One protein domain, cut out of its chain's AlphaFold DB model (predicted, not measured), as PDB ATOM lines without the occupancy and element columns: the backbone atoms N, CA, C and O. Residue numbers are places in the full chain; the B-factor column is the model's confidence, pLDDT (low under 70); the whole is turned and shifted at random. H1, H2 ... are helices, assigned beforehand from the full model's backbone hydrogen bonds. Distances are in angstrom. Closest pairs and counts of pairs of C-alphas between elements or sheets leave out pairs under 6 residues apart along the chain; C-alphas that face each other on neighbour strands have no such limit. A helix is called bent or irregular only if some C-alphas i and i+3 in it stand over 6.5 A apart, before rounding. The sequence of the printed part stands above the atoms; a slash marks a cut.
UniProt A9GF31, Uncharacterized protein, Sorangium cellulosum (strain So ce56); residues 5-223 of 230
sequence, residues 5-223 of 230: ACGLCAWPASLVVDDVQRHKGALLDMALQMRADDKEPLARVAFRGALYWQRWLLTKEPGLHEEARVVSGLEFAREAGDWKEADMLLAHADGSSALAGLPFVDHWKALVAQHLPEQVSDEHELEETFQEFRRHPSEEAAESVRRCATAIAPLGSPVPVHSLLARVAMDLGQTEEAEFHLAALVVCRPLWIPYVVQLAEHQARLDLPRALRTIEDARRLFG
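What this domain is: This is residues 5 to 223 of the 230 residues of an uncharacterized protein of Sorangium cellulosum (strain So ce56) (UniProt A9GF31). Helices folded back on one another in successive hairpins make two lobes side by side, H1 to H5a and H5b to H10, and the long bent helix H5 runs along one edge from the one lobe to the other. In the middle, residues 45 to 52 of H2 pack on residues 184 to 188 of H8; H1 covers H2, and H10 lies on H9 at the far edge of the second lobe. The printed part has 219 residues with ten named helices, H1 to H10 in order along the chain, and no named strand: all helix. It is compact, with a radius of gyration of the C-alphas of 17.9 A and spans of 52 by 39 by 30 A.

Where its parts are: Residues 5 to 16 hold no named element. H1, residues 17 to 36, begins with C-alpha 17 at (-20.993, 23.338, 53.647) and is 28.8 A long. H2, residues 40 to 60, is 30.3 A long. H3 holds residues 66 to 80 and H4 residues 83 to 95. H5, residues 103 to 135, was assigned by its hydrogen bonds as one helix but is bent: C-alphas 114 and 117 are 7.0 A apart. Its arms are H5a, residues 103 to 114, and H5b, residues 117 to 135, 27.3 A long; C-alpha 135 is at (-54.907, -7.428, 47.984). H6 holds residues 139 to 151, H7 158 to 171, H8 175 to 188 and H9 193 to 204. H10, residues 208 to 222, ends with C-alpha 222 at (-33.348, 20.650, 61.097).

How they stand to each other: H2 to H4, H5a, H5b and H6 to H8 form a bundle, a group of helices next to one another. H1 and H2 are a hairpin and touch, closest at the C-alphas of Ala 31 and Ala 43, 4.1 A. H2 and H3 touch at Arg 44 and Ala 80, C-alphas 4.4 A apart, and H3 and H4 at Leu 74 and Ala 86, 5.3 A. H4 and H5a touch at Trp 83 and Val 112, 5.9 A. The lines of H5a and H5b stand at a steep tilt of 37 degrees, only just beyond shallow. H5b touches H6, closest at the C-alphas of Phe 133 and Ala 141, 5.0 A, opposite ways at a shallow tilt of 8 degrees. H6 and H7 touch at Ala 149 and Val 161, C-alphas 5.9 A apart. H7 and H8 touch at Ala 166 and Ala 178, 4.5 A. H2 touches H8 at Gly 49 and Cys 188, C-alphas 4.4 A apart. H8 and H9 touch at Leu 182 and Leu 199, 5.4 A, and H9 and H10 at Ala 200 and Ala 211, 4.4 A. H1 and H10 are apart. In H1 to H4, H5a, H5b and H6 to H10 every O i to N i+4 pair is within hydrogen-bond range.

The domain as a whole: The C-alphas farthest apart, of Ala 98 and Ser 138, are 53.6 A from each other. The printed part has no cut, and no link is long. Mean pLDDT of the printed part is 92.9; residue 5 alone is under 70.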
ATOM      1  N   ALA A   5     -29.728   0.231  62.157       66.88
ATOM      2  CA  ALA A   5     -30.403  -0.854  61.459       66.88
ATOM      3  C   ALA A   5     -29.834  -1.136  60.057       66.88
ATOM      4  O   ALA A   5     -29.738  -2.299  59.692       66.88
ATOM      5  N   CYS A   6     -29.412  -0.116  59.291       81.44
ATOM      6  CA  CYS A   6     -28.776  -0.309  57.977       81.44
ATOM      7  C   CYS A   6     -27.265  -0.006  57.961       81.44
ATOM      8  O   CYS A   6     -26.609  -0.157  56.934       81.44
ATOM      9  N   GLY A   7     -26.695   0.397  59.102       84.88
ATOM     10  CA  GLY A   7     -25.252   0.581  59.283       84.88
ATOM     11  C   GLY A   7     -24.654   1.832  58.630       84.88
ATOM     12  O   GLY A   7     -23.435   1.984  58.635       84.88
ATOM     13  N   LEU A   8     -25.474   2.736  58.088       90.00
ATOM     14  CA  LEU A   8     -25.037   3.983  57.450       90.00
ATOM     15  C   LEU A   8     -25.303   5.190  58.364       90.00
ATOM     16  O   LEU A   8     -26.146   5.136  59.253       90.00
ATOM     17  N   CYS A   9     -24.603   6.308  58.181       90.62
ATOM     18  CA  CYS A   9     -24.966   7.555  58.864       90.62
ATOM     19  C   CYS A   9     -25.797   8.418  57.910       90.62
ATOM     20  O   CYS A   9     -25.315   8.791  56.843       90.62
ATOM     21  N   ALA A  10     -27.036   8.755  58.273       88.19
ATOM     22  CA  ALA A  10     -27.881   9.561  57.390       88.19
ATOM     23  C   ALA A  10     -27.437  11.031  57.323       88.19
ATOM     24  O   ALA A  10     -27.532  11.667  56.269       88.19
ATOM     25  N   TRP A  11     -26.916  11.565  58.430       90.88
ATOM     26  CA  TRP A  11     -26.751  13.002  58.625       90.88
ATOM     27  C   TRP A  11     -25.301  13.446  58.844       90.88
ATOM     28  O   TRP A  11     -24.548  12.755  59.533       90.88
ATOM     29  N   PRO A  12     -24.927  14.634  58.330       92.50
ATOM     30  CA  PRO A  12     -23.714  15.323  58.748       92.50
ATOM     31  C   PRO A  12     -23.848  15.815  60.196       92.50
ATOM     32  O   PRO A  12     -24.942  15.872  60.758       92.50
ATOM     33  N   ALA A  13     -22.732  16.251  60.782       89.50
ATOM     34  CA  ALA A  13     -22.734  16.860  62.112       89.50
ATOM     35  C   ALA A  13     -23.529  18.182  62.165       89.50
ATOM     36  O   ALA A  13     -24.153  18.488  63.179       89.50
ATOM     37  N   SER A  14     -23.513  18.959  61.077       90.75
ATOM     38  CA  SER A  14     -24.275  20.199  60.933       90.75
ATOM     39  C   SER A  14     -24.611  20.483  59.463       90.75
ATOM     40  O   SER A  14     -24.003  19.914  58.554       90.75
ATOM     41  N   LEU A  15     -25.567  21.386  59.210       91.38
ATOM     42  CA  LEU A  15     -25.910  21.873  57.863       91.38
ATOM     43  C   LEU A  15     -25.011  23.038  57.416       91.38
ATOM     44  O   LEU A  15     -25.486  24.051  56.900       91.38
ATOM     45  N   VAL A  16     -23.704  22.890  57.617       92.81
ATOM     46  CA  VAL A  16     -22.669  23.783  57.083       92.81
ATOM     47  C   VAL A  16     -21.980  23.086  55.915       92.81
ATOM     48  O   VAL A  16     -21.792  21.871  55.940       92.81
ATOM     49  N   VAL A  17     -21.598  23.851  54.889       92.94
ATOM     50  CA  VAL A  17     -20.993  23.338  53.647       92.94
ATOM     51  C   VAL A  17     -19.875  22.326  53.914       92.94
ATOM     52  O   VAL A  17     -19.937  21.222  53.381       92.94
ATOM     53  N   ASP A  18     -18.904  22.659  54.765       95.25
ATOM     54  CA  ASP A  18     -17.750  21.792  55.042       95.25
ATOM     55  C   ASP A  18     -18.149  20.452  55.672       95.25
ATOM     56  O   ASP A  18     -17.617  19.398  55.311       95.25
ATOM     57  N   ASP A  19     -19.117  20.469  56.590       95.88
ATOM     58  CA  ASP A  19     -19.613  19.258  57.243       95.88
ATOM     59  C   ASP A  19     -20.417  18.389  56.274       95.88
ATOM     60  O   ASP A  19     -20.257  17.166  56.267       95.88
ATOM     61  N   VAL A  20     -21.225  19.003  55.406       95.62
ATOM     62  CA  VAL A  20     -21.968  18.290  54.357       95.62
ATOM     63  C   VAL A  20     -21.013  17.691  53.324       95.62
ATOM     64  O   VAL A  20     -21.203  16.546  52.916       95.62
ATOM     65  N   GLN A  21     -19.962  18.412  52.923       95.75
ATOM     66  CA  GLN A  21     -18.939  17.884  52.016       95.75
ATOM     67  C   GLN A  21     -18.216  16.680  52.623       95.75
ATOM     68  O   GLN A  21     -18.078  15.655  51.950       95.75
ATOM     69  N   ARG A  22     -17.807  16.771  53.896       97.50
ATOM     70  CA  ARG A  22     -17.155  15.665  54.614       97.50
ATOM     71  C   ARG A  22     -18.068  14.448  54.718       97.50
ATOM     72  O   ARG A  22     -17.635  13.336  54.440       97.50
ATOM     73  N   HIS A  23     -19.333  14.660  55.076       96.56
ATOM     74  CA  HIS A  23     -20.320  13.586  55.204       96.56
ATOM     75  C   HIS A  23     -20.635  12.910  53.868       96.56
ATOM     76  O   HIS A  23     -20.656  11.687  53.782       96.56
ATOM     77  N   LYS A  24     -20.806  13.696  52.800       97.12
ATOM     78  CA  LYS A  24     -20.947  13.180  51.432       97.12
ATOM     79  C   LYS A  24     -19.757  12.295  51.045       97.12
ATOM     80  O   LYS A  24     -19.962  11.233  50.470       97.12
ATOM     81  N   GLY A  25     -18.532  12.727  51.364       97.31
ATOM     82  CA  GLY A  25     -17.315  11.938  51.146       97.31
ATOM     83  C   GLY A  25     -17.327  10.620  51.923       97.31
ATOM     84  O   GLY A  25     -17.111   9.570  51.334       97.31
ATOM     85  N   ALA A  26     -17.695  10.655  53.205       97.31
ATOM     86  CA  ALA A  26     -17.815   9.445  54.018       97.31
ATOM     87  C   ALA A  26     -18.855   8.455  53.459       97.31
ATOM     88  O   ALA A  26     -18.602   7.256  53.428       97.31
ATOM     89  N   LEU A  27     -20.005   8.937  52.972       97.31
ATOM     90  CA  LEU A  27     -21.002   8.083  52.316       97.31
ATOM     91  C   LEU A  27     -20.469   7.444  51.030       97.31
ATOM     92  O   LEU A  27     -20.766   6.282  50.775       97.31
ATOM     93  N   LEU A  28     -19.670   8.169  50.244       97.81
ATOM     94  CA  LEU A  28     -19.010   7.614  49.062       97.81
ATOM     95  C   LEU A  28     -18.016   6.509  49.443       97.81
ATOM     96  O   LEU A  28     -18.069   5.425  48.864       97.81
ATOM     97  N   ASP A  29     -17.163   6.746  50.440       97.50
ATOM     98  CA  ASP A  29     -16.205   5.743  50.921       97.50
ATOM     99  C   ASP A  29     -16.928   4.483  51.421       97.50
ATOM    100  O   ASP A  29     -16.549   3.358  51.089       97.50
ATOM    101  N   MET A  30     -18.029   4.663  52.160       96.44
ATOM    102  CA  MET A  30     -18.883   3.556  52.594       96.44
ATOM    103  C   MET A  30     -19.530   2.834  51.413       96.44
ATOM    104  O   MET A  30     -19.563   1.609  51.417       96.44
ATOM    105  N   ALA A  31     -20.023   3.548  50.399       96.50
ATOM    106  CA  ALA A  31     -20.634   2.937  49.221       96.50
ATOM    107  C   ALA A  31     -19.643   2.025  48.484       96.50
ATOM    108  O   ALA A  31     -19.960   0.875  48.173       96.50
ATOM    109  N   LEU A  32     -18.418   2.514  48.274       97.25
ATOM    110  CA  LEU A  32     -17.340   1.758  47.639       97.25
ATOM    111  C   LEU A  32     -16.941   0.532  48.467       97.25
ATOM    112  O   LEU A  32     -16.772  -0.549  47.904       97.25
ATOM    113  N   GLN A  33     -16.852   0.672  49.793       96.81
ATOM    114  CA  GLN A  33     -16.582  -0.459  50.685       96.81
ATOM    115  C   GLN A  33     -17.710  -1.499  50.646       96.81
ATOM    116  O   GLN A  33     -17.435  -2.688  50.536       96.81
ATOM    117  N   MET A  34     -18.976  -1.076  50.703       95.25
ATOM    118  CA  MET A  34     -20.121  -1.995  50.659       95.25
ATOM    119  C   MET A  34     -20.159  -2.770  49.345       95.25
ATOM    120  O   MET A  34     -20.418  -3.968  49.359       95.25
ATOM    121  N   ARG A  35     -19.846  -2.122  48.221       94.56
ATOM    122  CA  ARG A  35     -19.721  -2.811  46.934       94.56
ATOM    123  C   ARG A  35     -18.571  -3.817  46.930       94.56
ATOM    124  O   ARG A  35     -18.748  -4.922  46.438       94.56
ATOM    125  N   ALA A  36     -17.415  -3.456  47.487       96.31
ATOM    126  CA  ALA A  36     -16.280  -4.374  47.607       96.31
ATOM    127  C   ALA A  36     -16.590  -5.597  48.494       96.31
ATOM    128  O   ALA A  36     -15.997  -6.654  48.301       96.31
ATOM    129  N   ASP A  37     -17.535  -5.455  49.427       95.56
ATOM    130  CA  ASP A  37     -18.040  -6.523  50.293       95.56
ATOM    131  C   ASP A  37     -19.233  -7.301  49.679       95.56
ATOM    132  O   ASP A  37     -19.926  -8.014  50.408       95.56
ATOM    133  N   ASP A  38     -19.531  -7.128  48.385       93.25
ATOM    134  CA  ASP A  38     -20.695  -7.707  47.686       93.25
ATOM    135  C   ASP A  38     -22.064  -7.318  48.296       93.25
ATOM    136  O   ASP A  38     -23.071  -8.017  48.152       93.25
ATOM    137  N   LYS A  39     -22.143  -6.158  48.961       91.00
ATOM    138  CA  LYS A  39     -23.374  -5.590  49.545       91.00
ATOM    139  C   LYS A  39     -23.958  -4.498  48.651       91.00
ATOM    140  O   LYS A  39     -24.205  -3.377  49.101       91.00
ATOM    141  N   GLU A  40     -24.205  -4.828  47.385       90.69
ATOM    142  CA  GLU A  40     -24.666  -3.859  46.378       90.69
ATOM    143  C   GLU A  40     -25.925  -3.066  46.800       90.69
ATOM    144  O   GLU A  40     -25.920  -1.843  46.638       90.69
ATOM    145  N   PRO A  41     -26.966  -3.657  47.430       88.94
ATOM    146  CA  PRO A  41     -28.123  -2.879  47.884       88.94
ATOM    147  C   PRO A  41     -27.755  -1.755  48.864       88.94
ATOM    148  O   PRO A  41     -28.260  -0.641  48.753       88.94
ATOM    149  N   LEU A  42     -26.831  -2.013  49.796       91.50
ATOM    150  CA  LEU A  42     -26.351  -1.004  50.745       91.50
ATOM    151  C   LEU A  42     -25.440   0.028  50.079       91.50
ATOM    152  O   LEU A  42     -25.516   1.212  50.415       91.50
ATOM    153  N   ALA A  43     -24.616  -0.394  49.116       94.75
ATOM    154  CA  ALA A  43     -23.800   0.521  48.324       94.75
ATOM    155  C   ALA A  43     -24.680   1.561  47.616       94.75
ATOM    156  O   ALA A  43     -24.427   2.761  47.718       94.75
ATOM    157  N   ARG A  44     -25.775   1.122  46.988       94.38
ATOM    158  CA  ARG A  44     -26.734   2.006  46.307       94.38
ATOM    159  C   ARG A  44     -27.422   2.987  47.251       94.38
ATOM    160  O   ARG A  44     -27.576   4.153  46.898       94.38
ATOM    161  N   VAL A  45     -27.801   2.555  48.456       95.44
ATOM    162  CA  VAL A  45     -28.348   3.454  49.493       95.44
ATOM    163  C   VAL A  45     -27.339   4.546  49.846       95.44
ATOM    164  O   VAL A  45     -27.695   5.724  49.900       95.44
ATOM    165  N   ALA A  46     -26.072   4.177  50.038       96.50
ATOM    166  CA  ALA A  46     -25.011   5.127  50.350       96.50
ATOM    167  C   ALA A  46     -24.729   6.091  49.180       96.50
ATOM    168  O   ALA A  46     -24.678   7.305  49.401       96.50
ATOM    169  N   PHE A  47     -24.666   5.603  47.933       97.31
ATOM    170  CA  PHE A  47     -24.580   6.454  46.736       97.31
ATOM    171  C   PHE A  47     -25.768   7.410  46.632       97.31
ATOM    172  O   PHE A  47     -25.593   8.596  46.349       97.31
ATOM    173  N   ARG A  48     -26.980   6.935  46.932       96.94
ATOM    174  CA  ARG A  48     -28.185   7.765  46.890       96.94
ATOM    175  C   ARG A  48     -28.198   8.849  47.966       96.94
ATOM    176  O   ARG A  48     -28.663   9.964  47.701       96.94
ATOM    177  N   GLY A  49     -27.676   8.544  49.152       96.75
ATOM    178  CA  GLY A  49     -27.436   9.527  50.208       96.75
ATOM    179  C   GLY A  49     -26.379  10.558  49.801       96.75
ATOM    180  O   GLY A  49     -26.597  11.761  49.954       96.75
ATOM    181  N   ALA A  50     -25.264  10.125  49.203       97.75
ATOM    182  CA  ALA A  50     -24.240  11.028  48.676       97.75
ATOM    183  C   ALA A  50     -24.803  11.953  47.579       97.75
ATOM    184  O   ALA A  50     -24.557  13.161  47.605       97.75
ATOM    185  N   LEU A  51     -25.634  11.421  46.678       97.62
ATOM    186  CA  LEU A  51     -26.370  12.188  45.670       97.62
ATOM    187  C   LEU A  51     -27.266  13.261  46.298       97.62
ATOM    188  O   LEU A  51     -27.257  14.411  45.857       97.62
ATOM    189  N   TYR A  52     -28.011  12.915  47.353       96.50
ATOM    190  CA  TYR A  52     -28.851  13.877  48.066       96.50
ATOM    191  C   TYR A  52     -28.026  15.071  48.565       96.50
ATOM    192  O   TYR A  52     -28.363  16.230  48.307       96.50
ATOM    193  N   TRP A  53     -26.907  14.800  49.238       96.19
ATOM    194  CA  TRP A  53     -26.036  15.850  49.764       96.19
ATOM    195  C   TRP A  53     -25.313  16.626  48.660       96.19
ATOM    196  O   TRP A  53     -25.125  17.833  48.790       96.19
ATOM    197  N   GLN A  54     -24.976  15.983  47.539       96.25
ATOM    198  CA  GLN A  54     -24.438  16.653  46.355       96.25
ATOM    199  C   GLN A  54     -25.432  17.668  45.769       96.25
ATOM    200  O   GLN A  54     -25.036  18.777  45.397       96.25
ATOM    201  N   ARG A  55     -26.725  17.329  45.739       94.50
ATOM    202  CA  ARG A  55     -27.788  18.261  45.340       94.50
ATOM    203  C   ARG A  55     -27.970  19.386  46.347       94.50
ATOM    204  O   ARG A  55     -28.063  20.541  45.946       94.50
ATOM    205  N   TRP A  56     -27.968  19.082  47.642       94.19
ATOM    206  CA  TRP A  56     -28.018  20.117  48.677       94.19
ATOM    207  C   TRP A  56     -26.878  21.128  48.487       94.19
ATOM    208  O   TRP A  56     -27.113  22.332  48.433       94.19
ATOM    209  N   LEU A  57     -25.660  20.639  48.259       94.12
ATOM    210  CA  LEU A  57     -24.476  21.450  47.980       94.12
ATOM    211  C   LEU A  57     -24.630  22.324  46.722       94.12
ATOM    212  O   LEU A  57     -24.242  23.492  46.754       94.12
ATOM    213  N   LEU A  58     -25.219  21.814  45.636       91.94
ATOM    214  CA  LEU A  58     -25.543  22.620  44.446       91.94
ATOM    215  C   LEU A  58     -26.483  23.790  44.774       91.94
ATOM    216  O   LEU A  58     -26.286  24.893  44.274       91.94
ATOM    217  N   THR A  59     -27.471  23.578  45.650       89.94
ATOM    218  CA  THR A  59     -28.424  24.640  46.029       89.94
ATOM    219  C   THR A  59     -27.832  25.702  46.958       89.94
ATOM    220  O   THR A  59     -28.320  26.830  46.976       89.94
ATOM    221  N   LYS A  60     -26.814  25.361  47.758       90.25
ATOM    222  CA  LYS A  60     -26.238  26.270  48.765       90.25
ATOM    223  C   LYS A  60     -25.068  27.100  48.263       90.25
ATOM    224  O   LYS A  60     -24.832  28.174  48.803       90.25
ATOM    225  N   GLU A  61     -24.374  26.638  47.230       87.44
ATOM    226  CA  GLU A  61     -23.260  27.359  46.608       87.44
ATOM    227  C   GLU A  61     -23.465  27.437  45.084       87.44
ATOM    228  O   GLU A  61     -22.703  26.831  44.325       87.44
ATOM    229  N   PRO A  62     -24.519  28.136  44.613       82.50
ATOM    230  CA  PRO A  62     -24.826  28.209  43.188       82.50
ATOM    231  C   PRO A  62     -23.665  28.840  42.410       82.50
ATOM    232  O   PRO A  62     -23.098  29.852  42.823       82.50
ATOM    233  N   GLY A  63     -23.297  28.229  41.281       79.88
ATOM    234  CA  GLY A  63     -22.197  28.678  40.417       79.88
ATOM    235  C   GLY A  63     -20.784  28.329  40.907       79.88
ATOM    236  O   GLY A  63     -19.831  28.459  40.138       79.88
ATOM    237  N   LEU A  64     -20.609  27.841  42.141       84.06
ATOM    238  CA  LEU A  64     -19.295  27.452  42.655       84.06
ATOM    239  C   LEU A  64     -19.003  25.972  42.367       84.06
ATOM    240  O   LEU A  64     -19.661  25.075  42.898       84.06
ATOM    241  N   HIS A  65     -17.974  25.708  41.556       87.31
ATOM    242  CA  HIS A  65     -17.616  24.355  41.101       87.31
ATOM    243  C   HIS A  65     -18.797  23.612  40.450       87.31
ATOM    244  O   HIS A  65     -18.924  22.397  40.595       87.31
ATOM    245  N   GLU A  66     -19.681  24.347  39.769       90.69
ATOM    246  CA  GLU A  66     -20.968  23.841  39.288       90.69
ATOM    247  C   GLU A  66     -20.813  22.604  38.394       90.69
ATOM    248  O   GLU A  66     -21.449  21.586  38.651       90.69
ATOM    249  N   GLU A  67     -19.890  22.651  37.428       93.44
ATOM    250  CA  GLU A  67     -19.575  21.517  36.552       93.44
ATOM    251  C   GLU A  67     -19.187  20.269  37.356       93.44
ATOM    252  O   GLU A  67     -19.810  19.219  37.224       93.44
ATOM    253  N   ALA A  68     -18.210  20.394  38.260       92.88
ATOM    254  CA  ALA A  68     -17.734  19.277  39.072       92.88
ATOM    255  C   ALA A  68     -18.842  18.690  39.960       92.88
ATOM    256  O   ALA A  68     -18.909  17.473  40.157       92.88
ATOM    257  N   ARG A  69     -19.727  19.543  40.489       93.75
ATOM    258  CA  ARG A  69     -20.869  19.135  41.315       93.75
ATOM    259  C   ARG A  69     -21.938  18.406  40.503       93.75
ATOM    260  O   ARG A  69     -22.459  17.404  40.990       93.75
ATOM    261  N   VAL A  70     -22.246  18.883  39.296       96.19
ATOM    262  CA  VAL A  70     -23.192  18.228  38.382       96.19
ATOM    263  C   VAL A  70     -22.638  16.887  37.917       96.19
ATOM    264  O   VAL A  70     -23.328  15.884  38.062       96.19
ATOM    265  N   VAL A  71     -21.383  16.832  37.460       96.38
ATOM    266  CA  VAL A  71     -20.732  15.578  37.040       96.38
ATOM    267  C   VAL A  71     -20.711  14.565  38.183       96.38
ATOM    268  O   VAL A  71     -21.155  13.437  38.004       96.38
ATOM    269  N   SER A  72     -20.290  14.975  39.384       96.06
ATOM    270  CA  SER A  72     -20.306  14.089  40.558       96.06
ATOM    271  C   SER A  72     -21.722  13.611  40.897       96.06
ATOM    272  O   SER A  72     -21.914  12.453  41.251       96.06
ATOM    273  N   GLY A  73     -22.724  14.486  40.777       97.31
ATOM    274  CA  GLY A  73     -24.126  14.123  40.975       97.31
ATOM    275  C   GLY A  73     -24.613  13.089  39.960       97.31
ATOM    276  O   GLY A  73     -25.255  12.122  40.350       97.31
ATOM    277  N   LEU A  74     -24.284  13.259  38.680       98.00
ATOM    278  CA  LEU A  74     -24.663  12.325  37.618       98.00
ATOM    279  C   LEU A  74     -24.015  10.951  37.823       98.00
ATOM    280  O   LEU A  74     -24.691   9.930  37.717       98.00
ATOM    281  N   GLU A  75     -22.741  10.924  38.216       97.56
ATOM    282  CA  GLU A  75     -22.045   9.694  38.601       97.56
ATOM    283  C   GLU A  75     -22.747   9.017  39.789       97.56
ATOM    284  O   GLU A  75     -23.125   7.855  39.685       97.56
ATOM    285  N   PHE A  76     -23.039   9.736  40.882       97.50
ATOM    286  CA  PHE A  76     -23.772   9.151  42.015       97.50
ATOM    287  C   PHE A  76     -25.174   8.664  41.639       97.50
ATOM    288  O   PHE A  76     -25.625   7.652  42.169       97.50
ATOM    289  N   ALA A  77     -25.866   9.358  40.734       96.56
ATOM    290  CA  ALA A  77     -27.167   8.939  40.227       96.56
ATOM    291  C   ALA A  77     -27.068   7.635  39.430       96.56
ATOM    292  O   ALA A  77     -27.866   6.731  39.666       96.56
ATOM    293  N   ARG A  78     -26.056   7.490  38.567       95.94
ATOM    294  CA  ARG A  78     -25.772   6.227  37.871       95.94
ATOM    295  C   ARG A  78     -25.474   5.104  38.859       95.94
ATOM    296  O   ARG A  78     -26.072   4.039  38.758       95.94
ATOM    297  N   GLU A  79     -24.590   5.344  39.826       95.50
ATOM    298  CA  GLU A  79     -24.204   4.333  40.819       95.50
ATOM    299  C   GLU A  79     -25.367   3.921  41.733       95.50
ATOM    300  O   GLU A  79     -25.457   2.769  42.152       95.50
ATOM    301  N   ALA A  80     -26.289   4.840  42.021       94.56
ATOM    302  CA  ALA A  80     -27.519   4.546  42.747       94.56
ATOM    303  C   ALA A  80     -28.615   3.915  41.868       94.56
ATOM    304  O   ALA A  80     -29.628   3.485  42.415       94.56
ATOM    305  N   GLY A  81     -28.450   3.905  40.539       93.50
ATOM    306  CA  GLY A  81     -29.502   3.601  39.565       93.50
ATOM    307  C   GLY A  81     -30.733   4.497  39.723       93.50
ATOM    308  O   GLY A  81     -31.855   4.012  39.725       93.50
ATOM    309  N   ASP A  82     -30.530   5.801  39.928       94.88
ATOM    310  CA  ASP A  82     -31.597   6.801  40.031       94.88
ATOM    311  C   ASP A  82     -31.516   7.789  38.855       94.88
ATOM    312  O   ASP A  82     -31.120   8.949  38.986       94.88
ATOM    313  N   TRP A  83     -31.888   7.317  37.669       96.00
ATOM    314  CA  TRP A  83     -31.904   8.087  36.424       96.00
ATOM    315  C   TRP A  83     -32.923   9.226  36.430       96.00
ATOM    316  O   TRP A  83     -32.725  10.212  35.727       96.00
ATOM    317  N   LYS A  84     -33.968   9.153  37.263       95.75
ATOM    318  CA  LYS A  84     -34.875  10.289  37.518       95.75
ATOM    319  C   LYS A  84     -34.131  11.457  38.164       95.75
ATOM    320  O   LYS A  84     -34.340  12.610  37.798       95.75
ATOM    321  N   GLU A  85     -33.237  11.178  39.108       95.38
ATOM    322  CA  GLU A  85     -32.377  12.208  39.695       95.38
ATOM    323  C   GLU A  85     -31.303  12.699  38.718       95.38
ATOM    324  O   GLU A  85     -30.988  13.892  38.717       95.38
ATOM    325  N   ALA A  86     -30.773  11.819  37.860       97.06
ATOM    326  CA  ALA A  86     -29.873  12.228  36.782       97.06
ATOM    327  C   ALA A  86     -30.565  13.193  35.800       97.06
ATOM    328  O   ALA A  86     -29.998  14.231  35.467       97.06
ATOM    329  N   ASP A  87     -31.811  12.909  35.408       97.62
ATOM    330  CA  ASP A  87     -32.628  13.783  34.556       97.62
ATOM    331  C   ASP A  87     -32.840  15.168  35.192       97.62
ATOM    332  O   ASP A  87     -32.632  16.201  34.557       97.62
ATOM    333  N   MET A  88     -33.127  15.215  36.498       96.06
ATOM    334  CA  MET A  88     -33.229  16.481  37.234       96.06
ATOM    335  C   MET A  88     -31.917  17.282  37.253       96.06
ATOM    336  O   MET A  88     -31.945  18.513  37.183       96.06
ATOM    337  N   LEU A  89     -30.766  16.613  37.369       96.44
ATOM    338  CA  LEU A  89     -29.453  17.265  37.299       96.44
ATOM    339  C   LEU A  89     -29.149  17.790  35.889       96.44
ATOM    340  O   LEU A  89     -28.543  18.853  35.758       96.44
ATOM    341  N   LEU A  90     -29.592  17.093  34.842       97.12
ATOM    342  CA  LEU A  90     -29.468  17.568  33.463       97.12
ATOM    343  C   LEU A  90     -30.371  18.764  33.183       97.12
ATOM    344  O   LEU A  90     -29.922  19.710  32.545       97.12
ATOM    345  N   ALA A  91     -31.588  18.782  33.728       95.12
ATOM    346  CA  ALA A  91     -32.456  19.955  33.657       95.12
ATOM    347  C   ALA A  91     -31.809  21.186  34.323       95.12
ATOM    348  O   ALA A  91     -31.912  22.299  33.807       95.12
ATOM    349  N   HIS A  92     -31.090  20.993  35.440       93.44
ATOM    350  CA  HIS A  92     -30.265  22.049  36.043       93.44
ATOM    351  C   HIS A  92     -29.139  22.497  35.101       93.44
ATOM    352  O   HIS A  92     -28.958  23.695  34.895       93.44
ATOM    353  N   ALA A  93     -28.402  21.554  34.507       94.56
ATOM    354  CA  ALA A  93     -27.309  21.860  33.582       94.56
ATOM    355  C   ALA A  93     -27.788  22.632  32.339       94.56
ATOM    356  O   ALA A  93     -27.133  23.586  31.927       94.56
ATOM    357  N   ASP A  94     -28.955  22.279  31.795       93.75
ATOM    358  CA  ASP A  94     -29.590  22.979  30.673       93.75
ATOM    359  C   ASP A  94     -30.009  24.410  31.020       93.75
ATOM    360  O   ASP A  94     -29.968  25.298  30.168       93.75
ATOM    361  N   GLY A  95     -30.401  24.644  32.274       91.62
ATOM    362  CA  GLY A  95     -30.716  25.976  32.783       91.62
ATOM    363  C   GLY A  95     -29.487  26.835  33.101       91.62
ATOM    364  O   GLY A  95     -29.616  28.056  33.203       91.62
ATOM    365  N   SER A  96     -28.302  26.236  33.261       91.75
ATOM    366  CA  SER A  96     -27.067  26.963  33.575       91.75
ATOM    367  C   SER A  96     -26.406  27.501  32.310       91.75
ATOM    368  O   SER A  96     -25.986  26.747  31.436       91.75
ATOM    369  N   SER A  97     -26.195  28.818  32.244       90.94
ATOM    370  CA  SER A  97     -25.457  29.449  31.140       90.94
ATOM    371  C   SER A  97     -23.993  29.006  31.044       90.94
ATOM    372  O   SER A  97     -23.362  29.233  30.016       90.94
ATOM    373  N   ALA A  98     -23.436  28.442  32.119       90.12
ATOM    374  CA  ALA A  98     -22.063  27.952  32.152       90.12
ATOM    375  C   ALA A  98     -21.942  26.503  31.661       90.12
ATOM    376  O   ALA A  98     -20.876  26.122  31.182       90.12
ATOM    377  N   LEU A  99     -23.009  25.705  31.787       94.38
ATOM    378  CA  LEU A  99     -22.991  24.274  31.475       94.38
ATOM    379  C   LEU A  99     -23.756  23.909  30.204       94.38
ATOM    380  O   LEU A  99     -23.429  22.907  29.565       94.38
ATOM    381  N   ALA A 100     -24.763  24.700  29.835       93.44
ATOM    382  CA  ALA A 100     -25.606  24.426  28.685       93.44
ATOM    383  C   ALA A 100     -24.767  24.251  27.408       93.44
ATOM    384  O   ALA A 100     -23.950  25.101  27.050       93.44
ATOM    385  N   GLY A 101     -24.984  23.133  26.711       90.00
ATOM    386  CA  GLY A 101     -24.286  22.799  25.467       90.00
ATOM    387  C   GLY A 101     -22.855  22.274  25.632       90.00
ATOM    388  O   GLY A 101     -22.165  22.094  24.628       90.00
ATOM    389  N   LEU A 102     -22.382  22.019  26.859       95.00
ATOM    390  CA  LEU A 102     -21.106  21.332  27.055       95.00
ATOM    391  C   LEU A 102     -21.209  19.851  26.638       95.00
ATOM    392  O   LEU A 102     -22.217  19.206  26.928       95.00
ATOM    393  N   PRO A 103     -20.154  19.255  26.041       95.00
ATOM    394  CA  PRO A 103     -20.215  17.890  25.506       95.00
ATOM    395  C   PRO A 103     -20.616  16.809  26.518       95.00
ATOM    396  O   PRO A 103     -21.242  15.817  26.150       95.00
ATOM    397  N   PHE A 104     -20.266  16.981  27.798       95.00
ATOM    398  CA  PHE A 104     -20.655  16.014  28.826       95.00
ATOM    399  C   PHE A 104     -22.172  16.017  29.064       95.00
ATOM    400  O   PHE A 104     -22.728  14.967  29.370       95.00
ATOM    401  N   VAL A 105     -22.848  17.161  28.904       96.38
ATOM    402  CA  VAL A 105     -24.304  17.265  29.074       96.38
ATOM    403  C   VAL A 105     -25.002  16.421  28.013       96.38
ATOM    404  O   VAL A 105     -25.872  15.622  28.346       96.38
ATOM    405  N   ASP A 106     -24.568  16.517  26.755       95.75
ATOM    406  CA  ASP A 106     -25.120  15.715  25.657       95.75
ATOM    407  C   ASP A 106     -24.858  14.216  25.850       95.75
ATOM    408  O   ASP A 106     -25.748  13.391  25.630       95.75
ATOM    409  N   HIS A 107     -23.658  13.855  26.318       96.75
ATOM    410  CA  HIS A 107     -23.330  12.471  26.658       96.75
ATOM    411  C   HIS A 107     -24.281  11.904  27.721       96.75
ATOM    412  O   HIS A 107     -24.848  10.825  27.544       96.75
ATOM    413  N   TRP A 108     -24.498  12.645  28.806       97.88
ATOM    414  CA  TRP A 108     -25.371  12.202  29.887       97.88
ATOM    415  C   TRP A 108     -26.849  12.202  29.509       97.88
ATOM    416  O   TRP A 108     -27.567  11.299  29.930       97.88
ATOM    417  N   LYS A 109     -27.308  13.134  28.666       97.88
ATOM    418  CA  LYS A 109     -28.662  13.087  28.092       97.88
ATOM    419  C   LYS A 109     -28.908  11.798  27.324       97.88
ATOM    420  O   LYS A 109     -29.970  11.203  27.474       97.88
ATOM    421  N   ALA A 110     -27.933  11.346  26.534       97.81
ATOM    422  CA  ALA A 110     -28.045  10.081  25.818       97.81
ATOM    423  C   ALA A 110     -28.151   8.884  26.781       97.81
ATOM    424  O   ALA A 110     -29.006   8.023  26.581       97.81
ATOM    425  N   LEU A 111     -27.346   8.861  27.851       97.06
ATOM    426  CA  LEU A 111     -27.419   7.816  28.880       97.06
ATOM    427  C   LEU A 111     -28.760   7.822  29.625       97.06
ATOM    428  O   LEU A 111     -29.386   6.776  29.775       97.06
ATOM    429  N   VAL A 112     -29.238   8.991  30.057       97.25
ATOM    430  CA  VAL A 112     -30.540   9.115  30.729       97.25
ATOM    431  C   VAL A 112     -31.665   8.672  29.798       97.25
ATOM    432  O   VAL A 112     -32.507   7.880  30.208       97.25
ATOM    433  N   ALA A 113     -31.656   9.095  28.532       97.56
ATOM    434  CA  ALA A 113     -32.655   8.671  27.552       97.56
ATOM    435  C   ALA A 113     -32.653   7.151  27.312       97.56
ATOM    436  O   ALA A 113     -33.703   6.580  27.021       97.56
ATOM    437  N   GLN A 114     -31.495   6.498  27.447       96.19
ATOM    438  CA  GLN A 114     -31.364   5.049  27.328       96.19
ATOM    439  C   GLN A 114     -31.948   4.305  28.539       96.19
ATOM    440  O   GLN A 114     -32.641   3.311  28.346       96.19
ATOM    441  N   HIS A 115     -31.674   4.760  29.765       95.69
ATOM    442  CA  HIS A 115     -31.957   3.984  30.982       95.69
ATOM    443  C   HIS A 115     -33.206   4.419  31.757       95.69
ATOM    444  O   HIS A 115     -33.815   3.607  32.453       95.69
ATOM    445  N   LEU A 116     -33.624   5.681  31.641       96.06
ATOM    446  CA  LEU A 116     -34.798   6.191  32.351       96.06
ATOM    447  C   LEU A 116     -36.096   5.431  32.008       96.06
ATOM    448  O   LEU A 116     -36.860   5.160  32.938       96.06
ATOM    449  N   PRO A 117     -36.380   5.053  30.741       96.50
ATOM    450  CA  PRO A 117     -37.583   4.280  30.426       96.50
ATOM    451  C   PRO A 117     -37.627   2.920  31.133       96.50
ATOM    452  O   PRO A 117     -38.686   2.517  31.606       96.50
ATOM    453  N   GLU A 118     -36.479   2.246  31.235       94.38
ATOM    454  CA  GLU A 118     -36.342   0.961  31.926       94.38
ATOM    455  C   GLU A 118     -36.583   1.130  33.427       94.38
ATOM    456  O   GLU A 118     -37.474   0.478  33.959       94.38
ATOM    457  N   GLN A 119     -35.941   2.111  34.079       94.62
ATOM    458  CA  GLN A 119     -36.223   2.425  35.488       94.62
ATOM    459  C   GLN A 119     -37.719   2.685  35.737       94.62
ATOM    460  O   GLN A 119     -38.270   2.254  36.748       94.62
ATOM    461  N   VAL A 120     -38.387   3.436  34.855       95.12
ATOM    462  CA  VAL A 120     -39.821   3.733  35.002       95.12
ATOM    463  C   VAL A 120     -40.667   2.464  34.881       95.12
ATOM    464  O   VAL A 120     -41.612   2.309  35.654       95.12
ATOM    465  N   SER A 121     -40.336   1.580  33.939       95.00
ATOM    466  CA  SER A 121     -41.011   0.290  33.757       95.00
ATOM    467  C   SER A 121     -40.816  -0.621  34.969       95.00
ATOM    468  O   SER A 121     -41.786  -1.135  35.518       95.00
ATOM    469  N   ASP A 122     -39.578  -0.754  35.429       93.88
ATOM    470  CA  ASP A 122     -39.183  -1.579  36.568       93.88
ATOM    471  C   ASP A 122     -39.872  -1.144  37.868       93.88
ATOM    472  O   ASP A 122     -40.433  -1.951  38.611       93.88
ATOM    473  N   GLU A 123     -39.873   0.162  38.152       94.62
ATOM    474  CA  GLU A 123     -40.556   0.701  39.330       94.62
ATOM    475  C   GLU A 123     -42.080   0.534  39.239       94.62
ATOM    476  O   GLU A 123     -42.741   0.410  40.271       94.62
ATOM    477  N   HIS A 124     -42.644   0.513  38.027       95.44
ATOM    478  CA  HIS A 124     -44.061   0.222  37.823       95.44
ATOM    479  C   HIS A 124     -44.384  -1.246  38.113       95.44
ATOM    480  O   HIS A 124     -45.321  -1.508  38.865       95.44
ATOM    481  N   GLU A 125     -43.588  -2.185  37.602       95.56
ATOM    482  CA  GLU A 125     -43.744  -3.620  37.873       95.56
ATOM    483  C   GLU A 125     -43.636  -3.929  39.376       95.56
ATOM    484  O   GLU A 125     -44.436  -4.695  39.928       95.56
ATOM    485  N   LEU A 126     -42.696  -3.281  40.073       95.88
ATOM    486  CA  LEU A 126     -42.572  -3.423  41.523       95.88
ATOM    487  C   LEU A 126     -43.818  -2.913  42.257       95.88
ATOM    488  O   LEU A 126     -44.293  -3.564  43.192       95.88
ATOM    489  N   GLU A 127     -44.360  -1.768  41.844       96.19
ATOM    490  CA  GLU A 127     -45.598  -1.238  42.416       96.19
ATOM    491  C   GLU A 127     -46.781  -2.180  42.144       96.19
ATOM    492  O   GLU A 127     -47.548  -2.458  43.064       96.19
ATOM    493  N   GLU A 128     -46.923  -2.727  40.933       96.88
ATOM    494  CA  GLU A 128     -47.973  -3.703  40.604       96.88
ATOM    495  C   GLU A 128     -47.877  -4.954  41.484       96.88
ATOM    496  O   GLU A 128     -48.865  -5.339  42.119       96.88
ATOM    497  N   THR A 129     -46.674  -5.516  41.615       96.38
ATOM    498  CA  THR A 129     -46.399  -6.670  42.487       96.38
ATOM    499  C   THR A 129     -46.759  -6.357  43.943       96.38
ATOM    500  O   THR A 129     -47.373  -7.164  44.647       96.38
ATOM    501  N   PHE A 130     -46.443  -5.149  44.414       97.12
ATOM    502  CA  PHE A 130     -46.829  -4.701  45.749       97.12
ATOM    503  C   PHE A 130     -48.350  -4.541  45.907       97.12
ATOM    504  O   PHE A 130     -48.905  -4.892  46.953       97.12
ATOM    505  N   GLN A 131     -49.064  -4.051  44.891       96.81
ATOM    506  CA  GLN A 131     -50.527  -3.960  44.939       96.81
ATOM    507  C   GLN A 131     -51.189  -5.342  44.997       96.81
ATOM    508  O   GLN A 131     -52.217  -5.494  45.663       96.81
ATOM    509  N   GLU A 132     -50.613  -6.358  44.356       94.75
ATOM    510  CA  GLU A 132     -51.068  -7.746  44.498       94.75
ATOM    511  C   GLU A 132     -50.887  -8.261  45.927       94.75
ATOM    512  O   GLU A 132     -51.851  -8.769  46.510       94.75
ATOM    513  N   PHE A 133     -49.712  -8.030  46.525       96.31
ATOM    514  CA  PHE A 133     -49.465  -8.319  47.940       96.31
ATOM    515  C   PHE A 133     -50.504  -7.647  48.844       96.31
ATOM    516  O   PHE A 133     -51.095  -8.304  49.695       96.31
ATOM    517  N   ARG A 134     -50.814  -6.365  48.630       95.44
ATOM    518  CA  ARG A 134     -51.815  -5.656  49.448       95.44
ATOM    519  C   ARG A 134     -53.223  -6.235  49.339       95.44
ATOM    520  O   ARG A 134     -53.990  -6.134  50.296       95.44
ATOM    521  N   ARG A 135     -53.595  -6.788  48.181       94.62
ATOM    522  CA  ARG A 135     -54.907  -7.428  47.984       94.62
ATOM    523  C   ARG A 135     -54.981  -8.772  48.701       94.62
ATOM    524  O   ARG A 135     -56.033  -9.094  49.250       94.62
ATOM    525  N   HIS A 136     -53.885  -9.528  48.711       91.56
ATOM    526  CA  HIS A 136     -53.812 -10.852  49.328       91.56
ATOM    527  C   HIS A 136     -52.486 -11.032  50.088       91.56
ATOM    528  O   HIS A 136     -51.587 -11.709  49.583       91.56
ATOM    529  N   PRO A 137     -52.347 -10.448  51.296       91.56
ATOM    530  CA  PRO A 137     -51.094 -10.513  52.040       91.56
ATOM    531  C   PRO A 137     -50.740 -11.959  52.394       91.56
ATOM    532  O   PRO A 137     -51.479 -12.642  53.106       91.56
ATOM    533  N   SER A 138     -49.609 -12.430  51.876       91.75
ATOM    534  CA  SER A 138     -49.065 -13.763  52.128       91.75
ATOM    535  C   SER A 138     -47.540 -13.737  52.027       91.75
ATOM    536  O   SER A 138     -46.969 -12.847  51.397       91.75
ATOM    537  N   GLU A 139     -46.876 -14.730  52.621       91.12
ATOM    538  CA  GLU A 139     -45.420 -14.902  52.494       91.12
ATOM    539  C   GLU A 139     -44.983 -15.089  51.032       91.12
ATOM    540  O   GLU A 139     -43.955 -14.566  50.616       91.12
ATOM    541  N   GLU A 140     -45.789 -15.776  50.217       93.69
ATOM    542  CA  GLU A 140     -45.512 -15.976  48.789       93.69
ATOM    543  C   GLU A 140     -45.601 -14.665  47.992       93.69
ATOM    544  O   GLU A 140     -44.747 -14.377  47.146       93.69
ATOM    545  N   ALA A 141     -46.609 -13.840  48.285       93.69
ATOM    546  CA  ALA A 141     -46.749 -12.530  47.662       93.69
ATOM    547  C   ALA A 141     -45.623 -11.582  48.107       93.69
ATOM    548  O   ALA A 141     -45.052 -10.872  47.282       93.69
ATOM    549  N   ALA A 142     -45.233 -11.619  49.384       94.00
ATOM    550  CA  ALA A 142     -44.097 -10.853  49.893       94.00
ATOM    551  C   ALA A 142     -42.771 -11.273  49.245       94.00
ATOM    552  O   ALA A 142     -41.967 -10.422  48.865       94.00
ATOM    553  N   GLU A 143     -42.558 -12.576  49.060       95.31
ATOM    554  CA  GLU A 143     -41.379 -13.096  48.370       95.31
ATOM    555  C   GLU A 143     -41.335 -12.667  46.901       95.31
ATOM    556  O   GLU A 143     -40.267 -12.373  46.365       95.31
ATOM    557  N   SER A 144     -42.498 -12.559  46.255       95.75
ATOM    558  CA  SER A 144     -42.597 -12.018  44.898       95.75
ATOM    559  C   SER A 144     -42.188 -10.543  44.852       95.75
ATOM    560  O   SER A 144     -41.386 -10.171  43.993       95.75
ATOM    561  N   VAL A 145     -42.625  -9.725  45.821       96.25
ATOM    562  CA  VAL A 145     -42.176  -8.324  45.947       96.25
ATOM    563  C   VAL A 145     -40.663  -8.248  46.175       96.25
ATOM    564  O   VAL A 145     -39.989  -7.482  45.490       96.25
ATOM    565  N   ARG A 146     -40.097  -9.057  47.082       94.50
ATOM    566  CA  ARG A 146     -38.643  -9.089  47.353       94.50
ATOM    567  C   ARG A 146     -37.828  -9.489  46.126       94.50
ATOM    568  O   ARG A 146     -36.778  -8.900  45.855       94.50
ATOM    569  N   ARG A 147     -38.312 -10.466  45.360       94.75
ATOM    570  CA  ARG A 147     -37.670 -10.904  44.118       94.75
ATOM    571  C   ARG A 147     -37.716  -9.816  43.053       94.75
ATOM    572  O   ARG A 147     -36.680  -9.545  42.455       94.75
ATOM    573  N   CYS A 148     -38.870  -9.180  42.859       93.94
ATOM    574  CA  CYS A 148     -39.013  -8.050  41.942       93.94
ATOM    575  C   CYS A 148     -38.080  -6.899  42.350       93.94
ATOM    576  O   CYS A 148     -37.261  -6.459  41.551       93.94
ATOM    577  N   ALA A 149     -38.087  -6.506  43.628       92.69
ATOM    578  CA  ALA A 149     -37.210  -5.469  44.168       92.69
ATOM    579  C   ALA A 149     -35.721  -5.765  43.924       92.69
ATOM    580  O   ALA A 149     -34.954  -4.860  43.608       92.69
ATOM    581  N   THR A 150     -35.319  -7.032  44.050       89.81
ATOM    582  CA  THR A 150     -33.951  -7.493  43.774       89.81
ATOM    583  C   THR A 150     -33.633  -7.467  42.279       89.81
ATOM    584  O   THR A 150     -32.535  -7.073  41.895       89.81
ATOM    585  N   ALA A 151     -34.578  -7.874  41.431       89.44
ATOM    586  CA  ALA A 151     -34.413  -7.892  39.980       89.44
ATOM    587  C   ALA A 151     -34.257  -6.481  39.406       89.44
ATOM    588  O   ALA A 151     -33.405  -6.276  38.547       89.44
ATOM    589  N   ILE A 152     -35.010  -5.513  39.937       86.56
ATOM    590  CA  ILE A 152     -34.916  -4.109  39.528       86.56
ATOM    591  C   ILE A 152     -33.792  -3.358  40.240       86.56
ATOM    592  O   ILE A 152     -33.475  -2.224  39.888       86.56
ATOM    593  N   ALA A 153     -33.158  -3.965  41.245       75.81
ATOM    594  CA  ALA A 153     -32.082  -3.342  41.997       75.81
ATOM    595  C   ALA A 153     -30.878  -2.886  41.157       75.81
ATOM    596  O   ALA A 153     -30.086  -2.167  41.735       75.81
ATOM    597  N   PRO A 154     -30.659  -3.242  39.875       75.69
ATOM    598  CA  PRO A 154     -29.651  -2.586  39.040       75.69
ATOM    599  C   PRO A 154     -30.053  -1.187  38.543       75.69
ATOM    600  O   PRO A 154     -29.183  -0.328  38.394       75.69
ATOM    601  N   LEU A 155     -31.345  -0.903  38.346       72.88
ATOM    602  CA  LEU A 155     -31.824   0.317  37.667       72.88
ATOM    603  C   LEU A 155     -32.951   1.066  38.391       72.88
ATOM    604  O   LEU A 155     -33.255   2.193  38.016       72.88
ATOM    605  N   GLY A 156     -33.539   0.485  39.433       78.81
ATOM    606  CA  GLY A 156     -34.578   1.096  40.255       78.81
ATOM    607  C   GLY A 156     -34.007   2.009  41.338       78.81
ATOM    608  O   GLY A 156     -33.042   1.653  42.025       78.81
ATOM    609  N   SER A 157     -34.631   3.168  41.558       87.62
ATOM    610  CA  SER A 157     -34.210   4.062  42.636       87.62
ATOM    611  C   SER A 157     -34.330   3.354  44.000       87.62
ATOM    612  O   SER A 157     -35.350   2.712  44.279       87.62
ATOM    613  N   PRO A 158     -33.352   3.500  44.916       91.62
ATOM    614  CA  PRO A 158     -33.441   2.914  46.255       91.62
ATOM    615  C   PRO A 158     -34.652   3.408  47.063       91.62
ATOM    616  O   PRO A 158     -35.106   2.732  47.982       91.62
ATOM    617  N   VAL A 159     -35.202   4.583  46.732       93.94
ATOM    618  CA  VAL A 159     -36.333   5.175  47.461       93.94
ATOM    619  C   VAL A 159     -37.631   4.365  47.301       93.94
ATOM    620  O   VAL A 159     -38.161   3.937  48.327       93.94
ATOM    621  N   PRO A 160     -38.182   4.137  46.090       93.25
ATOM    622  CA  PRO A 160     -39.370   3.297  45.920       93.25
ATOM    623  C   PRO A 160     -39.141   1.867  46.418       93.25
ATOM    624  O   PRO A 160     -39.983   1.349  47.149       93.25
ATOM    625  N   VAL A 161     -37.973   1.278  46.136       94.06
ATOM    626  CA  VAL A 161     -37.613  -0.073  46.597       94.06
ATOM    627  C   VAL A 161     -37.742  -0.195  48.116       94.06
ATOM    628  O   VAL A 161     -38.513  -1.014  48.614       94.06
ATOM    629  N   HIS A 162     -37.049   0.655  48.878       95.38
ATOM    630  CA  HIS A 162     -37.103   0.581  50.338       95.38
ATOM    631  C   HIS A 162     -38.441   1.037  50.916       95.38
ATOM    632  O   HIS A 162     -38.833   0.555  51.976       95.38
ATOM    633  N   SER A 163     -39.183   1.909  50.229       95.25
ATOM    634  CA  SER A 163     -40.527   2.295  50.667       95.25
ATOM    635  C   SER A 163     -41.496   1.118  50.639       95.25
ATOM    636  O   SER A 163     -42.256   0.927  51.592       95.25
ATOM    637  N   LEU A 164     -41.448   0.310  49.580       95.75
ATOM    638  CA  LEU A 164     -42.321  -0.849  49.422       95.75
ATOM    639  C   LEU A 164     -41.877  -2.015  50.305       95.75
ATOM    640  O   LEU A 164     -42.710  -2.589  51.007       95.75
ATOM    641  N   LEU A 165     -40.574  -2.299  50.369       95.75
ATOM    642  CA  LEU A 165     -40.049  -3.355  51.236       95.75
ATOM    643  C   LEU A 165     -40.290  -3.072  52.726       95.75
ATOM    644  O   LEU A 165     -40.672  -3.982  53.457       95.75
ATOM    645  N   ALA A 166     -40.175  -1.814  53.176       96.12
ATOM    646  CA  ALA A 166     -40.539  -1.442  54.546       96.12
ATOM    647  C   ALA A 166     -42.000  -1.798  54.861       96.12
ATOM    648  O   ALA A 166     -42.288  -2.340  55.924       96.12
ATOM    649  N   ARG A 167     -42.927  -1.521  53.934       95.62
ATOM    650  CA  ARG A 167     -44.359  -1.807  54.121       95.62
ATOM    651  C   ARG A 167     -44.645  -3.299  54.160       95.62
ATOM    652  O   ARG A 167     -45.361  -3.736  55.053       95.62
ATOM    653  N   VAL A 168     -44.058  -4.068  53.243       96.38
ATOM    654  CA  VAL A 168     -44.176  -5.534  53.241       96.38
ATOM    655  C   VAL A 168     -43.684  -6.108  54.569       96.38
ATOM    656  O   VAL A 168     -44.410  -6.858  55.218       96.38
ATOM    657  N   ALA A 169     -42.494  -5.700  55.016       94.94
ATOM    658  CA  ALA A 169     -41.924  -6.165  56.274       94.94
ATOM    659  C   ALA A 169     -42.801  -5.785  57.483       94.94
ATOM    660  O   ALA A 169     -43.036  -6.608  58.368       94.94
ATOM    661  N   MET A 170     -43.347  -4.564  57.514       93.38
ATOM    662  CA  MET A 170     -44.276  -4.136  58.567       93.38
ATOM    663  C   MET A 170     -45.568  -4.963  58.586       93.38
ATOM    664  O   MET A 170     -46.000  -5.364  59.668       93.38
ATOM    665  N   ASP A 171     -46.162  -5.241  57.424       93.19
ATOM    666  CA  ASP A 171     -47.405  -6.017  57.299       93.19
ATOM    667  C   ASP A 171     -47.215  -7.484  57.723       93.19
ATOM    668  O   ASP A 171     -48.136  -8.098  58.265       93.19
ATOM    669  N   LEU A 172     -46.008  -8.033  57.549       92.06
ATOM    670  CA  LEU A 172     -45.627  -9.368  58.026       92.06
ATOM    671  C   LEU A 172     -45.119  -9.396  59.479       92.06
ATOM    672  O   LEU A 172     -44.811 -10.464  60.006       92.06
ATOM    673  N   GLY A 173     -44.997  -8.245  60.148       91.94
ATOM    674  CA  GLY A 173     -44.426  -8.155  61.498       91.94
ATOM    675  C   GLY A 173     -42.906  -8.376  61.565       91.94
ATOM    676  O   GLY A 173     -42.353  -8.549  62.657       91.94
ATOM    677  N   GLN A 174     -42.211  -8.336  60.424       93.00
ATOM    678  CA  GLN A 174     -40.758  -8.467  60.284       93.00
ATOM    679  C   GLN A 174     -40.067  -7.176  60.734       93.00
ATOM    680  O   GLN A 174     -39.685  -6.302  59.959       93.00
ATOM    681  N   THR A 175     -39.962  -7.038  62.048       93.00
ATOM    682  CA  THR A 175     -39.647  -5.769  62.705       93.00
ATOM    683  C   THR A 175     -38.244  -5.243  62.380       93.00
ATOM    684  O   THR A 175     -38.084  -4.045  62.143       93.00
ATOM    685  N   GLU A 176     -37.233  -6.113  62.356       92.31
ATOM    686  CA  GLU A 176     -35.845  -5.726  62.062       92.31
ATOM    687  C   GLU A 176     -35.667  -5.329  60.589       92.31
ATOM    688  O   GLU A 176     -35.053  -4.306  60.291       92.31
ATOM    689  N   GLU A 177     -36.276  -6.085  59.672       93.31
ATOM    690  CA  GLU A 177     -36.251  -5.815  58.228       93.31
ATOM    691  C   GLU A 177     -36.976  -4.503  57.888       93.31
ATOM    692  O   GLU A 177     -36.466  -3.671  57.133       93.31
ATOM    693  N   ALA A 178     -38.118  -4.246  58.530       95.12
ATOM    694  CA  ALA A 178     -38.809  -2.966  58.426       95.12
ATOM    695  C   ALA A 178     -37.929  -1.802  58.909       95.12
ATOM    696  O   ALA A 178     -37.828  -0.781  58.227       95.12
ATOM    697  N   GLU A 179     -37.256  -1.949  60.059       94.81
ATOM    698  CA  GLU A 179     -36.368  -0.903  60.580       94.81
ATOM    699  C   GLU A 179     -35.186  -0.645  59.635       94.81
ATOM    700  O   GLU A 179     -34.845   0.514  59.395       94.81
ATOM    701  N   PHE A 180     -34.604  -1.699  59.052       94.62
ATOM    702  CA  PHE A 180     -33.542  -1.595  58.050       94.62
ATOM    703  C   PHE A 180     -33.981  -0.735  56.857       94.62
ATOM    704  O   PHE A 180     -33.288   0.214  56.484       94.62
ATOM    705  N   HIS A 181     -35.151  -1.017  56.280       95.69
ATOM    706  CA  HIS A 181     -35.646  -0.274  55.121       95.69
ATOM    707  C   HIS A 181     -36.029   1.169  55.462       95.69
ATOM    708  O   HIS A 181     -35.723   2.083  54.694       95.69
ATOM    709  N   LEU A 182     -36.626   1.409  56.631       95.81
ATOM    710  CA  LEU A 182     -36.915   2.762  57.112       95.81
ATOM    711  C   LEU A 182     -35.626   3.568  57.340       95.81
ATOM    712  O   LEU A 182     -35.549   4.731  56.950       95.81
ATOM    713  N   ALA A 183     -34.588   2.948  57.903       94.94
ATOM    714  CA  ALA A 183     -33.271   3.562  58.049       94.94
ATOM    715  C   ALA A 183     -32.646   3.907  56.686       94.94
ATOM    716  O   ALA A 183     -32.178   5.032  56.495       94.94
ATOM    717  N   ALA A 184     -32.717   2.995  55.712       95.62
ATOM    718  CA  ALA A 184     -32.237   3.235  54.353       95.62
ATOM    719  C   ALA A 184     -32.961   4.413  53.671       95.62
ATOM    720  O   ALA A 184     -32.325   5.229  53.001       95.62
ATOM    721  N   LEU A 185     -34.274   4.568  53.888       95.50
ATOM    722  CA  LEU A 185     -35.039   5.718  53.390       95.50
ATOM    723  C   LEU A 185     -34.558   7.043  53.985       95.50
ATOM    724  O   LEU A 185     -34.433   8.028  53.252       95.50
ATOM    725  N   VAL A 186     -34.257   7.069  55.287       94.75
ATOM    726  CA  VAL A 186     -33.683   8.253  55.942       94.75
ATOM    727  C   VAL A 186     -32.307   8.568  55.354       94.75
ATOM    728  O   VAL A 186     -32.025   9.728  55.094       94.75
ATOM    729  N   VAL A 187     -31.471   7.580  55.032       95.44
ATOM    730  CA  VAL A 187     -30.190   7.833  54.340       95.44
ATOM    731  C   VAL A 187     -30.404   8.389  52.927       95.44
ATOM    732  O   VAL A 187     -29.715   9.324  52.522       95.44
ATOM    733  N   CYS A 188     -31.377   7.863  52.180       95.12
ATOM    734  CA  CYS A 188     -31.658   8.307  50.812       95.12
ATOM    735  C   CYS A 188     -32.266   9.718  50.747       95.12
ATOM    736  O   CYS A 188     -32.035  10.449  49.781       95.12
ATOM    737  N   ARG A 189     -33.073  10.100  51.748       92.56
ATOM    738  CA  ARG A 189     -33.680  11.437  51.871       92.56
ATOM    739  C   ARG A 189     -33.588  11.957  53.314       92.56
ATOM    740  O   ARG A 189     -34.609  12.052  53.996       92.56
ATOM    741  N   PRO A 190     -32.390  12.373  53.760       89.44
ATOM    742  CA  PRO A 190     -32.123  12.710  55.158       89.44
ATOM    743  C   PRO A 190     -32.930  13.878  55.697       89.44
ATOM    744  O   PRO A 190     -33.212  13.910  56.891       89.44
ATOM    745  N   LEU A 191     -33.320  14.829  54.840       89.38
ATOM    746  CA  LEU A 191     -34.141  15.965  55.262       89.38
ATOM    747  C   LEU A 191     -35.643  15.780  54.993       89.38
ATOM    748  O   LEU A 191     -36.406  16.741  55.034       89.38
ATOM    749  N   TRP A 192     -36.092  14.555  54.708       90.06
ATOM    750  CA  TRP A 192     -37.512  14.262  54.527       90.06
ATOM    751  C   TRP A 192     -38.145  13.822  55.849       90.06
ATOM    752  O   TRP A 192     -38.105  12.645  56.213       90.06
ATOM    753  N   ILE A 193     -38.749  14.782  56.559       88.31
ATOM    754  CA  ILE A 193     -39.366  14.588  57.884       88.31
ATOM    755  C   ILE A 193     -40.274  13.344  57.947       88.31
ATOM    756  O   ILE A 193     -40.134  12.588  58.909       88.31
ATOM    757  N   PRO A 194     -41.137  13.045  56.951       91.00
ATOM    758  CA  PRO A 194     -41.978  11.852  57.009       91.00
ATOM    759  C   PRO A 194     -41.211  10.537  57.196       91.00
ATOM    760  O   PRO A 194     -41.683   9.679  57.931       91.00
ATOM    761  N   TYR A 195     -40.026  10.368  56.599       92.38
ATOM    762  CA  TYR A 195     -39.235   9.141  56.783       92.38
ATOM    763  C   TYR A 195     -38.606   9.061  58.171       92.38
ATOM    764  O   TYR A 195     -38.560   7.988  58.768       92.38
ATOM    765  N   VAL A 196     -38.185  10.202  58.719       91.44
ATOM    766  CA  VAL A 196     -37.681  10.288  60.094       91.44
ATOM    767  C   VAL A 196     -38.776   9.916  61.090       91.44
ATOM    768  O   VAL A 196     -38.543   9.122  62.000       91.44
ATOM    769  N   VAL A 197     -39.982  10.459  60.897       91.56
ATOM    770  CA  VAL A 197     -41.145  10.160  61.738       91.56
ATOM    771  C   VAL A 197     -41.534   8.691  61.614       91.56
ATOM    772  O   VAL A 197     -41.696   8.043  62.639       91.56
ATOM    773  N   GLN A 198     -41.600   8.132  60.402       93.38
ATOM    774  CA  GLN A 198     -41.905   6.708  60.203       93.38
ATOM    775  C   GLN A 198     -40.897   5.792  60.909       93.38
ATOM    776  O   GLN A 198     -41.299   4.848  61.589       93.38
ATOM    777  N   LEU A 199     -39.595   6.086  60.802       93.75
ATOM    778  CA  LEU A 199     -38.559   5.343  61.523       93.75
ATOM    779  C   LEU A 199     -38.743   5.458  63.042       93.75
ATOM    780  O   LEU A 199     -38.701   4.449  63.743       93.75
ATOM    781  N   ALA A 200     -38.977   6.666  63.556       93.12
ATOM    782  CA  ALA A 200     -39.176   6.889  64.984       93.12
ATOM    783  C   ALA A 200     -40.453   6.212  65.511       93.12
ATOM    784  O   ALA A 200     -40.423   5.607  66.578       93.12
ATOM    785  N   GLU A 201     -41.561   6.257  64.772       94.25
ATOM    786  CA  GLU A 201     -42.810   5.569  65.120       94.25
ATOM    787  C   GLU A 201     -42.621   4.054  65.176       94.25
ATOM    788  O   GLU A 201     -43.099   3.408  66.112       94.25
ATOM    789  N   HIS A 202     -41.895   3.487  64.209       93.62
ATOM    790  CA  HIS A 202     -41.540   2.070  64.217       93.62
ATOM    791  C   HIS A 202     -40.684   1.719  65.436       93.62
ATOM    792  O   HIS A 202     -41.019   0.808  66.192       93.62
ATOM    793  N   GLN A 203     -39.633   2.500  65.691       92.94
ATOM    794  CA  GLN A 203     -38.765   2.316  66.853       92.94
ATOM    795  C   GLN A 203     -39.526   2.459  68.172       92.94
ATOM    796  O   GLN A 203     -39.254   1.699  69.092       92.94
ATOM    797  N   ALA A 204     -40.499   3.368  68.270       93.69
ATOM    798  CA  ALA A 204     -41.245   3.630  69.501       93.69
ATOM    799  C   ALA A 204     -42.095   2.436  69.952       93.69
ATOM    800  O   ALA A 204     -42.354   2.289  71.146       93.69
ATOM    801  N   ARG A 205     -42.492   1.562  69.017       90.62
ATOM    802  CA  ARG A 205     -43.194   0.303  69.323       90.62
ATOM    803  C   ARG A 205     -42.311  -0.698  70.075       90.62
ATOM    804  O   ARG A 205     -42.842  -1.613  70.693       90.62
ATOM    805  N   LEU A 206     -40.990  -0.528  70.012       87.44
ATOM    806  CA  LEU A 206     -39.990  -1.469  70.522       87.44
ATOM    807  C   LEU A 206     -39.145  -0.858  71.648       87.44
ATOM    808  O   LEU A 206     -38.912  -1.489  72.673       87.44
ATOM    809  N   ASP A 207     -38.685   0.376  71.443       90.44
ATOM    810  CA  ASP A 207     -37.775   1.136  72.297       90.44
ATOM    811  C   ASP A 207     -38.067   2.640  72.135       90.44
ATOM    812  O   ASP A 207     -37.556   3.327  71.243       90.44
ATOM    813  N   LEU A 208     -38.919   3.159  73.025       91.50
ATOM    814  CA  LEU A 208     -39.284   4.575  73.062       91.50
ATOM    815  C   LEU A 208     -38.071   5.504  73.280       91.50
ATOM    816  O   LEU A 208     -37.951   6.483  72.538       91.50
ATOM    817  N   PRO A 209     -37.142   5.241  74.225       92.00
ATOM    818  CA  PRO A 209     -35.904   6.014  74.329       92.00
ATOM    819  C   PRO A 209     -35.115   6.121  73.019       92.00
ATOM    820  O   PRO A 209     -34.566   7.186  72.728       92.00
ATOM    821  N   ARG A 210     -35.038   5.051  72.220       88.31
ATOM    822  CA  ARG A 210     -34.366   5.079  70.908       88.31
ATOM    823  C   ARG A 210     -35.102   5.949  69.898       88.31
ATOM    824  O   ARG A 210     -34.455   6.767  69.249       88.31
ATOM    825  N   ALA A 211     -36.425   5.847  69.826       90.69
ATOM    826  CA  ALA A 211     -37.237   6.713  68.973       90.69
ATOM    827  C   ALA A 211     -37.062   8.203  69.310       90.69
ATOM    828  O   ALA A 211     -36.907   9.033  68.415       90.69
ATOM    829  N   LEU A 212     -37.028   8.545  70.603       89.75
ATOM    830  CA  LEU A 212     -36.795   9.921  71.049       89.75
ATOM    831  C   LEU A 212     -35.414  10.429  70.624       89.75
ATOM    832  O   LEU A 212     -35.321  11.550  70.131       89.75
ATOM    833  N   ARG A 213     -34.364   9.599  70.718       89.06
ATOM    834  CA  ARG A 213     -33.034   9.950  70.187       89.06
ATOM    835  C   ARG A 213     -33.074  10.206  68.680       89.06
ATOM    836  O   ARG A 213     -32.497  11.191  68.235       89.06
ATOM    837  N   THR A 214     -33.796   9.380  67.918       88.81
ATOM    838  CA  THR A 214     -33.992   9.576  66.471       88.81
ATOM    839  C   THR A 214     -34.579  10.944  66.145       88.81
ATOM    840  O   THR A 214     -34.043  11.669  65.305       88.81
ATOM    841  N   ILE A 215     -35.639  11.332  66.855       88.75
ATOM    842  CA  ILE A 215     -36.271  12.647  66.703       88.75
ATOM    843  C   ILE A 215     -35.354  13.779  67.175       88.75
ATOM    844  O   ILE A 215     -35.300  14.826  66.535       88.75
ATOM    845  N   GLU A 216     -34.632  13.608  68.280       87.88
ATOM    846  CA  GLU A 216     -33.733  14.636  68.808       87.88
ATOM    847  C   GLU A 216     -32.553  14.920  67.880       87.88
ATOM    848  O   GLU A 216     -32.242  16.087  67.636       87.88
ATOM    849  N   ASP A 217     -31.910  13.883  67.348       85.81
ATOM    850  CA  ASP A 217     -30.767  14.036  66.448       85.81
ATOM    851  C   ASP A 217     -31.203  14.652  65.114       85.81
ATOM    852  O   ASP A 217     -30.543  15.569  64.624       85.81
ATOM    853  N   ALA A 218     -32.373  14.261  64.598       85.75
ATOM    854  CA  ALA A 218     -33.021  14.978  63.509       85.75
ATOM    855  C   ALA A 218     -33.219  16.458  63.878       85.75
ATOM    856  O   ALA A 218     -32.697  17.342  63.200       85.75
ATOM    857  N   ARG A 219     -33.910  16.760  64.983       85.62
ATOM    858  CA  ARG A 219     -34.217  18.138  65.405       85.62
ATOM    859  C   ARG A 219     -32.970  19.010  65.546       85.62
ATOM    860  O   ARG A 219     -33.023  20.196  65.232       85.62
ATOM    861  N   ARG A 220     -31.844  18.452  66.002       84.50
ATOM    862  CA  ARG A 220     -30.561  19.177  66.061       84.50
ATOM    863  C   ARG A 220     -30.094  19.637  64.682       84.50
ATOM    864  O   ARG A 220     -29.525  20.720  64.587       84.50
ATOM    865  N   LEU A 221     -30.354  18.851  63.640       82.44
ATOM    866  CA  LEU A 221     -29.981  19.172  62.268       82.44
ATOM    867  C   LEU A 221     -30.985  20.106  61.576       82.44
ATOM    868  O   LEU A 221     -30.576  21.064  60.926       82.44
ATOM    869  N   PHE A 222     -32.287  19.844  61.719       80.38
ATOM    870  CA  PHE A 222     -33.348  20.650  61.097       80.38
ATOM    871  C   PHE A 222     -33.565  22.006  61.780       80.38
ATOM    872  O   PHE A 222     -34.125  22.919  61.177       80.38
ATOM    873  N   GLY A 223     -33.126  22.151  63.031       74.75
ATOM    874  CA  GLY A 223     -33.352  23.351  63.823       74.75
ATOM    875  C   GLY A 223     -34.751  23.404  64.459       74.75
ATOM    876  O   GLY A 223     -35.467  22.399  64.511       74.75
TER     877      GLY A 223